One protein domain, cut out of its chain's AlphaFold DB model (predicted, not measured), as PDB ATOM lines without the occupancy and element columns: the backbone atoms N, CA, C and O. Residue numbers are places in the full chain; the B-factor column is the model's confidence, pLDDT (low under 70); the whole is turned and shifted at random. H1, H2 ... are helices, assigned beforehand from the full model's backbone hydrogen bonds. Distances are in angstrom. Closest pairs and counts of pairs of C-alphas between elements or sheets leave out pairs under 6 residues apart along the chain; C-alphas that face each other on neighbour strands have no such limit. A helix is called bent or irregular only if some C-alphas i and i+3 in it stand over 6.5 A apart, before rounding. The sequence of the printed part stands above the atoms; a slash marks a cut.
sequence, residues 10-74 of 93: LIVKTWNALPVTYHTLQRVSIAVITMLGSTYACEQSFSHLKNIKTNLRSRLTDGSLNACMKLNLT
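This is residues 10 to 74 of the 93 residues of an uncharacterized protein of Tetraodon nigroviridis (UniProt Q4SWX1). What is the main picture? One long helix, H2, makes the longest axis, and a short helix folds back toward it at each end, H1 at the start and H3 at the finish, like a shallow bracket with a gap between H1 and H3. What is it made of? The printed part has 65 residues with three named helices in the order H1, H2, H3 and no named strand, and its class is all helix. How large and how dense is it? It is extended, with a radius of gyration of the C-alphas of 18.4 A and spans of 57 by 19 by 15 A.

Where does the first helix lie? H1 is residues 10 to 16, 9.8 A long, from C-alpha 10 at (-32.424, 2.516, 22.776). Where is the long one? H2 is residues 20 to 52, 46.0 A long, from C-alpha 20 at (-45.328, 4.990, 9.363). It is irregular, with C-alphas 21 and 24 8.5 A apart, and has a kink of 35 degrees near residue 27. Where is the last? H3 is residues 62 to 73, 16.5 A long, ending at C-alpha 73 at (-16.697, -13.876, 24.306).

How does H1 meet H2? They form a helical hairpin and touch, H2 with residues 26 to 30 alone; the closest C-alphas, of Trp 15 and Gln 26, are 6.5 A apart. They run opposite ways at a shallow tilt of 33 degrees, only just short of steep. How does H3 meet H2? They touch, H2 with residues 48 to 52 alone; the closest C-alphas, of Ile 52 and Cys 68, are 6.9 A apart. They run opposite ways at a steep tilt of 59 degrees, and H1 and H3 are apart. Are the helix backbones complete? In H1 and H3 every O i to N i+4 pair is within hydrogen-bond range; in H2 27 of 29 are.

How far does it reach? The two C-alphas farthest apart, of Thr 21 and Ser 58, are 57.5 A apart. Is it continuous? The printed part has no cut; the link from H1 to H2 is tight and that from H2 to H3 is short. Where is confidence low? Residues 54 to 59, which stand free, have pLDDT under 70, and the mean of the printed part is 83.2.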
ATOM      1  N   LEU A  10     -31.798   1.202  22.900       88.50
ATOM      2  CA  LEU A  10     -32.424   2.516  22.776       88.50
ATOM      3  C   LEU A  10     -32.435   3.003  21.320       88.50
ATOM      4  O   LEU A  10     -33.468   3.495  20.865       88.50
ATOM      5  N   ILE A  11     -31.339   2.816  20.576       86.31
ATOM      6  CA  ILE A  11     -31.242   3.201  19.158       86.31
ATOM      7  C   ILE A  11     -32.313   2.468  18.346       86.31
ATOM      8  O   ILE A  11     -33.135   3.110  17.691       86.31
ATOM      9  N   VAL A  12     -32.374   1.137  18.449       83.81
ATOM     10  CA  VAL A  12     -33.362   0.328  17.712       83.81
ATOM     11  C   VAL A  12     -34.793   0.717  18.092       83.81
ATOM     12  O   VAL A  12     -35.640   0.894  17.217       83.81
ATOM     13  N   LYS A  13     -35.070   0.913  19.387       87.31
ATOM     14  CA  LYS A  13     -36.393   1.341  19.864       87.31
ATOM     15  C   LYS A  13     -36.792   2.709  19.304       87.31
ATOM     16  O   LYS A  13     -37.946   2.887  18.930       87.31
ATOM     17  N   THR A  14     -35.848   3.644  19.217       89.00
ATOM     18  CA  THR A  14     -36.087   4.999  18.697       89.00
ATOM     19  C   THR A  14     -36.445   4.967  17.212       89.00
ATOM     20  O   THR A  14     -37.441   5.561  16.811       89.00
ATOM     21  N   TRP A  15     -35.704   4.203  16.404       86.19
ATOM     22  CA  TRP A  15     -36.000   4.052  14.973       86.19
ATOM     23  C   TRP A  15     -37.315   3.317  14.703       86.19
ATOM     24  O   TRP A  15     -38.004   3.627  13.735       86.19
ATOM     25  N   ASN A  16     -37.691   2.380  15.576       85.00
ATOM     26  CA  ASN A  16     -38.964   1.664  15.483       85.00
ATOM     27  C   ASN A  16     -40.173   2.488  15.947       85.00
ATOM     28  O   ASN A  16     -41.296   2.141  15.598       85.00
ATOM     29  N   ALA A  17     -39.960   3.558  16.715       89.31
ATOM     30  CA  ALA A  17     -41.021   4.453  17.171       89.31
ATOM     31  C   ALA A  17     -41.377   5.547  16.146       89.31
ATOM     32  O   ALA A  17     -42.287   6.339  16.391       89.31
ATOM     33  N   LEU A  18     -40.666   5.618  15.015       86.75
ATOM     34  CA  LEU A  18     -40.957   6.596  13.974       86.75
ATOM     35  C   LEU A  18     -42.338   6.344  13.343       86.75
ATOM     36  O   LEU A  18     -42.711   5.189  13.121       86.75
ATOM     37  N   PRO A  19     -43.086   7.409  13.003       87.50
ATOM     38  CA  PRO A  19     -44.355   7.274  12.302       87.50
ATOM     39  C   PRO A  19     -44.202   6.517  10.980       87.50
ATOM     40  O   PRO A  19     -43.220   6.695  10.256       87.50
ATOM     41  N   VAL A  20     -45.234   5.749  10.625       80.50
ATOM     42  CA  VAL A  20     -45.328   4.990   9.363       80.50
ATOM     43  C   VAL A  20     -45.114   5.863   8.120       80.50
ATOM     44  O   VAL A  20     -44.600   5.414   7.105       80.50
ATOM     45  N   THR A  21     -45.377   7.163   8.206       90.44
ATOM     46  CA  THR A  21     -45.107   8.128   7.132       90.44
ATOM     47  C   THR A  21     -43.637   8.153   6.676       90.44
ATOM     48  O   THR A  21     -43.353   8.553   5.552       90.44
ATOM     49  N   TYR A  22     -42.697   7.689   7.510       86.56
ATOM     50  CA  TYR A  22     -41.252   7.712   7.252       86.56
ATOM     51  C   TYR A  22     -40.643   6.337   6.919       86.56
ATOM     52  O   TYR A  22     -39.451   6.117   7.145       86.56
ATOM     53  N   HIS A  23     -41.411   5.403   6.344       85.06
ATOM     54  CA  HIS A  23     -40.931   4.047   6.027       85.06
ATOM     55  C   HIS A  23     -39.622   3.995   5.222       85.06
ATOM     56  O   HIS A  23     -38.760   3.160   5.502       85.06
ATOM     57  N   THR A  24     -39.430   4.884   4.244       89.44
ATOM     58  CA  THR A  24     -38.185   4.931   3.456       89.44
ATOM     59  C   THR A  24     -36.984   5.270   4.332       89.44
ATOM     60  O   THR A  24     -35.960   4.590   4.271       89.44
ATOM     61  N   LEU A  25     -37.126   6.274   5.200       89.06
ATOM     62  CA  LEU A  25     -36.078   6.679   6.133       89.06
ATOM     63  C   LEU A  25     -35.769   5.560   7.135       89.06
ATOM     64  O   LEU A  25     -34.602   5.280   7.402       89.06
ATOM     65  N   GLN A  26     -36.799   4.874   7.632       88.19
ATOM     66  CA  GLN A  26     -36.639   3.732   8.532       88.19
ATOM     67  C   GLN A  26     -35.850   2.594   7.868       88.19
ATOM     68  O   GLN A  26     -34.913   2.068   8.464       88.19
ATOM     69  N   ARG A  27     -36.168   2.247   6.612       87.88
ATOM     70  CA  ARG A  27     -35.452   1.197   5.864       87.88
ATOM     71  C   ARG A  27     -33.987   1.550   5.627       87.88
ATOM     72  O   ARG A  27     -33.123   0.702   5.837       87.88
ATOM     73  N   VAL A  28     -33.711   2.788   5.212       91.06
ATOM     74  CA  VAL A  28     -32.336   3.265   5.001       91.06
ATOM     75  C   VAL A  28     -31.564   3.251   6.316       91.06
ATOM     76  O   VAL A  28     -30.447   2.748   6.362       91.06
ATOM     77  N   SER A  29     -32.177   3.726   7.399       89.06
ATOM     78  CA  SER A  29     -31.548   3.730   8.717       89.06
ATOM     79  C   SER A  29     -31.205   2.322   9.202       89.06
ATOM     80  O   SER A  29     -30.062   2.065   9.574       89.06
ATOM     81  N   ILE A  30     -32.145   1.375   9.108       86.88
ATOM     82  CA  ILE A  30     -31.894  -0.028   9.468       86.88
ATOM     83  C   ILE A  30     -30.745  -0.608   8.632       86.88
ATOM     84  O   ILE A  30     -29.878  -1.286   9.184       86.88
ATOM     85  N   ALA A  31     -30.699  -0.323   7.326       90.62
ATOM     86  CA  ALA A  31     -29.617  -0.783   6.459       90.62
ATOM     87  C   ALA A  31     -28.253  -0.207   6.882       90.62
ATOM     88  O   ALA A  31     -27.288  -0.958   7.024       90.62
ATOM     89  N   VAL A  32     -28.184   1.100   7.155       91.44
ATOM     90  CA  VAL A  32     -26.957   1.777   7.607       91.44
ATOM     91  C   VAL A  32     -26.505   1.248   8.967       91.44
ATOM     92  O   VAL A  32     -25.344   0.878   9.119       91.44
ATOM     93  N   ILE A  33     -27.415   1.137   9.938       88.75
ATOM     94  CA  ILE A  33     -27.118   0.595  11.272       88.75
ATOM     95  C   ILE A  33     -26.618  -0.845  11.166       88.75
ATOM     96  O   ILE A  33     -25.657  -1.208  11.838       88.75
ATOM     97  N   THR A  34     -27.219  -1.659  10.293       89.50
ATOM     98  CA  THR A  34     -26.793  -3.050  10.079       89.50
ATOM     99  C   THR A  34     -25.392  -3.120   9.474       89.50
ATOM    100  O   THR A  34     -24.571  -3.912   9.933       89.50
ATOM    101  N   MET A  35     -25.090  -2.279   8.480       92.00
ATOM    102  CA  MET A  35     -23.771  -2.214   7.845       92.00
ATOM    103  C   MET A  35     -22.685  -1.742   8.823       92.00
ATOM    104  O   MET A  35     -21.603  -2.324   8.892       92.00
ATOM    105  N   LEU A  36     -22.975  -0.705   9.611       89.94
ATOM    106  CA  LEU A  36     -22.048  -0.197  10.622       89.94
ATOM    107  C   LEU A  36     -21.857  -1.204  11.762       89.94
ATOM    108  O   LEU A  36     -20.730  -1.463  12.175       89.94
ATOM    109  N   GLY A  37     -22.944  -1.821  12.230       88.75
ATOM    110  CA  GLY A  37     -22.912  -2.830  13.286       88.75
ATOM    111  C   GLY A  37     -22.125  -4.080  12.891       88.75
ATOM    112  O   GLY A  37     -21.349  -4.592  13.698       88.75
ATOM    113  N   SER A  38     -22.265  -4.555  11.648       87.94
ATOM    114  CA  SER A  38     -21.490  -5.700  11.153       87.94
ATOM    115  C   SER A  38     -20.006  -5.362  10.994       87.94
ATOM    116  O   SER A  38     -19.160  -6.154  11.408       87.94
ATOM    117  N   THR A  39     -19.684  -4.167  10.487       93.19
ATOM    118  CA  THR A  39     -18.299  -3.681  10.373       93.19
ATOM    119  C   THR A  39     -17.635  -3.612  11.746       93.19
ATOM    120  O   THR A  39     -16.579  -4.208  11.951       93.19
ATOM    121  N   TYR A  40     -18.312  -3.001  12.723       89.50
ATOM    122  CA  TYR A  40     -17.835  -2.938  14.102       89.50
ATOM    123  C   TYR A  40     -17.614  -4.335  14.702       89.50
ATOM    124  O   TYR A  40     -16.568  -4.604  15.291       89.50
ATOM    125  N   ALA A  41     -18.566  -5.259  14.528       85.38
ATOM    126  CA  ALA A  41     -18.435  -6.623  15.038       85.38
ATOM    127  C   ALA A  41     -17.235  -7.366  14.422       85.38
ATOM    128  O   ALA A  41     -16.518  -8.082  15.133       85.38
ATOM    129  N   CYS A  42     -16.990  -7.179  13.123       86.69
ATOM    130  CA  CYS A  42     -15.822  -7.723  12.435       86.69
ATOM    131  C   CYS A  42     -14.521  -7.133  12.995       86.69
ATOM    132  O   CYS A  42     -13.623  -7.890  13.359       86.69
ATOM    133  N   GLU A  43     -14.424  -5.810  13.128       87.25
ATOM    134  CA  GLU A  43     -13.242  -5.129  13.675       87.25
ATOM    135  C   GLU A  43     -12.932  -5.563  15.112       87.25
ATOM    136  O   GLU A  43     -11.787  -5.893  15.432       87.25
ATOM    137  N   GLN A  44     -13.956  -5.642  15.967       85.94
ATOM    138  CA  GLN A  44     -13.814  -6.162  17.329       85.94
ATOM    139  C   GLN A  44     -13.306  -7.606  17.324       85.94
ATOM    140  O   GLN A  44     -12.381  -7.944  18.066       85.94
ATOM    141  N   SER A  45     -13.852  -8.449  16.444       84.00
ATOM    142  CA  SER A  45     -13.411  -9.840  16.304       84.00
ATOM    143  C   SER A  45     -11.950  -9.930  15.854       84.00
ATOM    144  O   SER A  45     -11.178 -10.680  16.448       84.00
ATOM    145  N   PHE A  46     -11.529  -9.134  14.868       83.69
ATOM    146  CA  PHE A  46     -10.132  -9.077  14.426       83.69
ATOM    147  C   PHE A  46      -9.187  -8.574  15.519       83.69
ATOM    148  O   PHE A  46      -8.092  -9.116  15.677       83.69
ATOM    149  N   SER A  47      -9.611  -7.585  16.304       85.50
ATOM    150  CA  SER A  47      -8.853  -7.096  17.458       85.50
ATOM    151  C   SER A  47      -8.668  -8.193  18.515       85.50
ATOM    152  O   SER A  47      -7.548  -8.452  18.963       85.50
ATOM    153  N   HIS A  48      -9.733  -8.929  18.851       81.94
ATOM    154  CA  HIS A  48      -9.649 -10.079  19.755       81.94
ATOM    155  C   HIS A  48      -8.735 -11.182  19.211       81.94
ATOM    156  O   HIS A  48      -7.896 -11.701  19.949       81.94
ATOM    157  N   LEU A  49      -8.826 -11.490  17.915       82.19
ATOM    158  CA  LEU A  49      -7.935 -12.447  17.262       82.19
ATOM    159  C   LEU A  49      -6.471 -11.998  17.322       82.19
ATOM    160  O   LEU A  49      -5.604 -12.822  17.599       82.19
ATOM    161  N   LYS A  50      -6.186 -10.707  17.115       79.88
ATOM    162  CA  LYS A  50      -4.834 -10.141  17.239       79.88
ATOM    163  C   LYS A  50      -4.286 -10.298  18.661       79.88
ATOM    164  O   LYS A  50      -3.125 -10.661  18.818       79.88
ATOM    165  N   ASN A  51      -5.123 -10.093  19.678       74.75
ATOM    166  CA  ASN A  51      -4.737 -10.274  21.080       74.75
ATOM    167  C   ASN A  51      -4.525 -11.745  21.459       74.75
ATOM    168  O   ASN A  51      -3.651 -12.041  22.264       74.75
ATOM    169  N   ILE A  52      -5.303 -12.673  20.897       75.44
ATOM    170  CA  ILE A  52      -5.126 -14.116  21.127       75.44
ATOM    171  C   ILE A  52      -3.878 -14.628  20.393       75.44
ATOM    172  O   ILE A  52      -3.122 -15.447  20.918       75.44
ATOM    173  N   LYS A  53      -3.630 -14.122  19.183       71.00
ATOM    174  CA  LYS A  53      -2.506 -14.492  18.317       71.00
ATOM    175  C   LYS A  53      -1.252 -13.679  18.674       71.00
ATOM    176  O   LYS A  53      -0.720 -12.947  17.845       71.00
ATOM    177  N   THR A  54      -0.780 -13.805  19.916       67.62
ATOM    178  CA  THR A  54       0.538 -13.292  20.343       67.62
ATOM    179  C   THR A  54       1.683 -14.144  19.759       67.62
ATOM    180  O   THR A  54       1.428 -15.118  19.051       67.62
ATOM    181  N   ASN A  55       2.953 -13.784  20.030       59.62
ATOM    182  CA  ASN A  55       4.188 -14.365  19.454       59.62
ATOM    183  C   ASN A  55       4.262 -15.911  19.381       59.62
ATOM    184  O   ASN A  55       5.028 -16.451  18.590       59.62
ATOM    185  N   LEU A  56       3.436 -16.645  20.130       58.84
ATOM    186  CA  LEU A  56       3.296 -18.107  20.075       58.84
ATOM    187  C   LEU A  56       2.471 -18.630  18.876       58.84
ATOM    188  O   LEU A  56       1.905 -19.723  18.937       58.84
ATOM    189  N   ARG A  57       2.427 -17.882  17.765       60.94
ATOM    190  CA  ARG A  57       1.665 -18.200  16.542       60.94
ATOM    191  C   ARG A  57       1.894 -19.627  16.032       60.94
ATOM    192  O   ARG A  57       0.956 -20.232  15.527       60.94
ATOM    193  N   SER A  58       3.101 -20.166  16.182       64.88
ATOM    194  CA  SER A  58       3.468 -21.510  15.717       64.88
ATOM    195  C   SER A  58       2.750 -22.641  16.465       64.88
ATOM    196  O   SER A  58       2.733 -23.768  15.987       64.88
ATOM    197  N   ARG A  59       2.183 -22.360  17.648       66.81
ATOM    198  CA  ARG A  59       1.556 -23.353  18.539       66.81
ATOM    199  C   ARG A  59       0.030 -23.269  18.582       66.81
ATOM    200  O   ARG A  59      -0.601 -24.112  19.216       66.81
ATOM    201  N   LEU A  60      -0.566 -22.254  17.957       74.94
ATOM    202  CA  LEU A  60      -2.013 -22.063  17.970       74.94
ATOM    203  C   LEU A  60      -2.636 -22.816  16.787       74.94
ATOM    204  O   LEU A  60      -2.435 -22.436  15.636       74.94
ATOM    205  N   THR A  61      -3.370 -23.889  17.073       81.38
ATOM    206  CA  THR A  61      -4.171 -24.611  16.078       81.38
ATOM    207  C   THR A  61      -5.526 -23.924  15.913       81.38
ATOM    208  O   THR A  61      -5.960 -23.171  16.789       81.38
ATOM    209  N   ASP A  62      -6.247 -24.210  14.828       81.88
ATOM    210  CA  ASP A  62      -7.600 -23.667  14.622       81.88
ATOM    211  C   ASP A  62      -8.549 -24.035  15.775       81.88
ATOM    212  O   ASP A  62      -9.371 -23.226  16.213       81.88
ATOM    213  N   GLY A  63      -8.378 -25.239  16.334       84.00
ATOM    214  CA  GLY A  63      -9.124 -25.704  17.501       84.00
ATOM    215  C   GLY A  63      -8.855 -24.869  18.756       84.00
ATOM    216  O   GLY A  63      -9.804 -24.443  19.421       84.00
ATOM    217  N   SER A  64      -7.584 -24.591  19.072       82.38
ATOM    218  CA  SER A  64      -7.238 -23.787  20.252       82.38
ATOM    219  C   SER A  64      -7.583 -22.307  20.072       82.38
ATOM    220  O   SER A  64      -8.064 -21.684  21.017       82.38
ATOM    221  N   LEU A  65      -7.473 -21.764  18.855       82.75
ATOM    222  CA  LEU A  65      -7.933 -20.412  18.525       82.75
ATOM    223  C   LEU A  65      -9.445 -20.252  18.743       82.75
ATOM    224  O   LEU A  65      -9.881 -19.296  19.386       82.75
ATOM    225  N   ASN A  66     -10.243 -21.203  18.251       84.25
ATOM    226  CA  ASN A  66     -11.692 -21.206  18.444       84.25
ATOM    227  C   ASN A  66     -12.069 -21.289  19.933       84.25
ATOM    228  O   ASN A  66     -12.969 -20.581  20.387       84.25
ATOM    229  N   ALA A  67     -11.363 -22.112  20.714       84.19
ATOM    230  CA  ALA A  67     -11.571 -22.196  22.158       84.19
ATOM    231  C   ALA A  67     -11.249 -20.865  22.864       84.19
ATOM    232  O   ALA A  67     -12.056 -20.387  23.662       84.19
ATOM    233  N   CYS A  68     -10.126 -20.221  22.528       82.50
ATOM    234  CA  CYS A  68      -9.756 -18.912  23.071       82.50
ATOM    235  C   CYS A  68     -10.771 -17.817  22.714       82.50
ATOM    236  O   CYS A  68     -11.148 -17.030  23.581       82.50
ATOM    237  N   MET A  69     -11.258 -17.789  21.468       83.31
ATOM    238  CA  MET A  69     -12.308 -16.857  21.042       83.31
ATOM    239  C   MET A  69     -13.597 -17.064  21.834       83.31
ATOM    240  O   MET A  69     -14.178 -16.097  22.325       83.31
ATOM    241  N   LYS A  70     -14.023 -18.321  22.023       85.00
ATOM    242  CA  LYS A  70     -15.186 -18.639  22.859       85.00
ATOM    243  C   LYS A  70     -14.994 -18.111  24.273       85.00
ATOM    244  O   LYS A  70     -15.852 -17.365  24.722       85.00
ATOM    245  N   LEU A  71     -13.868 -18.428  24.920       83.06
ATOM    246  CA  LEU A  71     -13.543 -17.968  26.276       83.06
ATOM    247  C   LEU A  71     -13.596 -16.439  26.403       83.06
ATOM    248  O   LEU A  71     -14.214 -15.939  27.338       83.06
ATOM    249  N   ASN A  72     -13.027 -15.709  25.438       79.50
ATOM    250  CA  ASN A  72     -13.029 -14.243  25.412       79.50
ATOM    251  C   ASN A  72     -14.438 -13.639  25.259       79.50
ATOM    252  O   ASN A  72     -14.730 -12.573  25.799       79.50
ATOM    253  N   LEU A  73     -15.324 -14.323  24.532       79.62
ATOM    254  CA  LEU A  73     -16.697 -13.876  24.306       79.62
ATOM    255  C   LEU A  73     -17.665 -14.270  25.430       79.62
ATOM    256  O   LEU A  73     -18.778 -13.735  25.468       79.62
ATOM    257  N   THR A  74     -17.285 -15.185  26.327       82.75
ATOM    258  CA  THR A  74     -18.126 -15.543  27.475       82.75
ATOM    259  C   THR A  74     -18.019 -14.509  28.594       82.75
ATOM    260  O   THR A  74     -16.999 -13.849  28.761       82.75
TER     261      THR A  74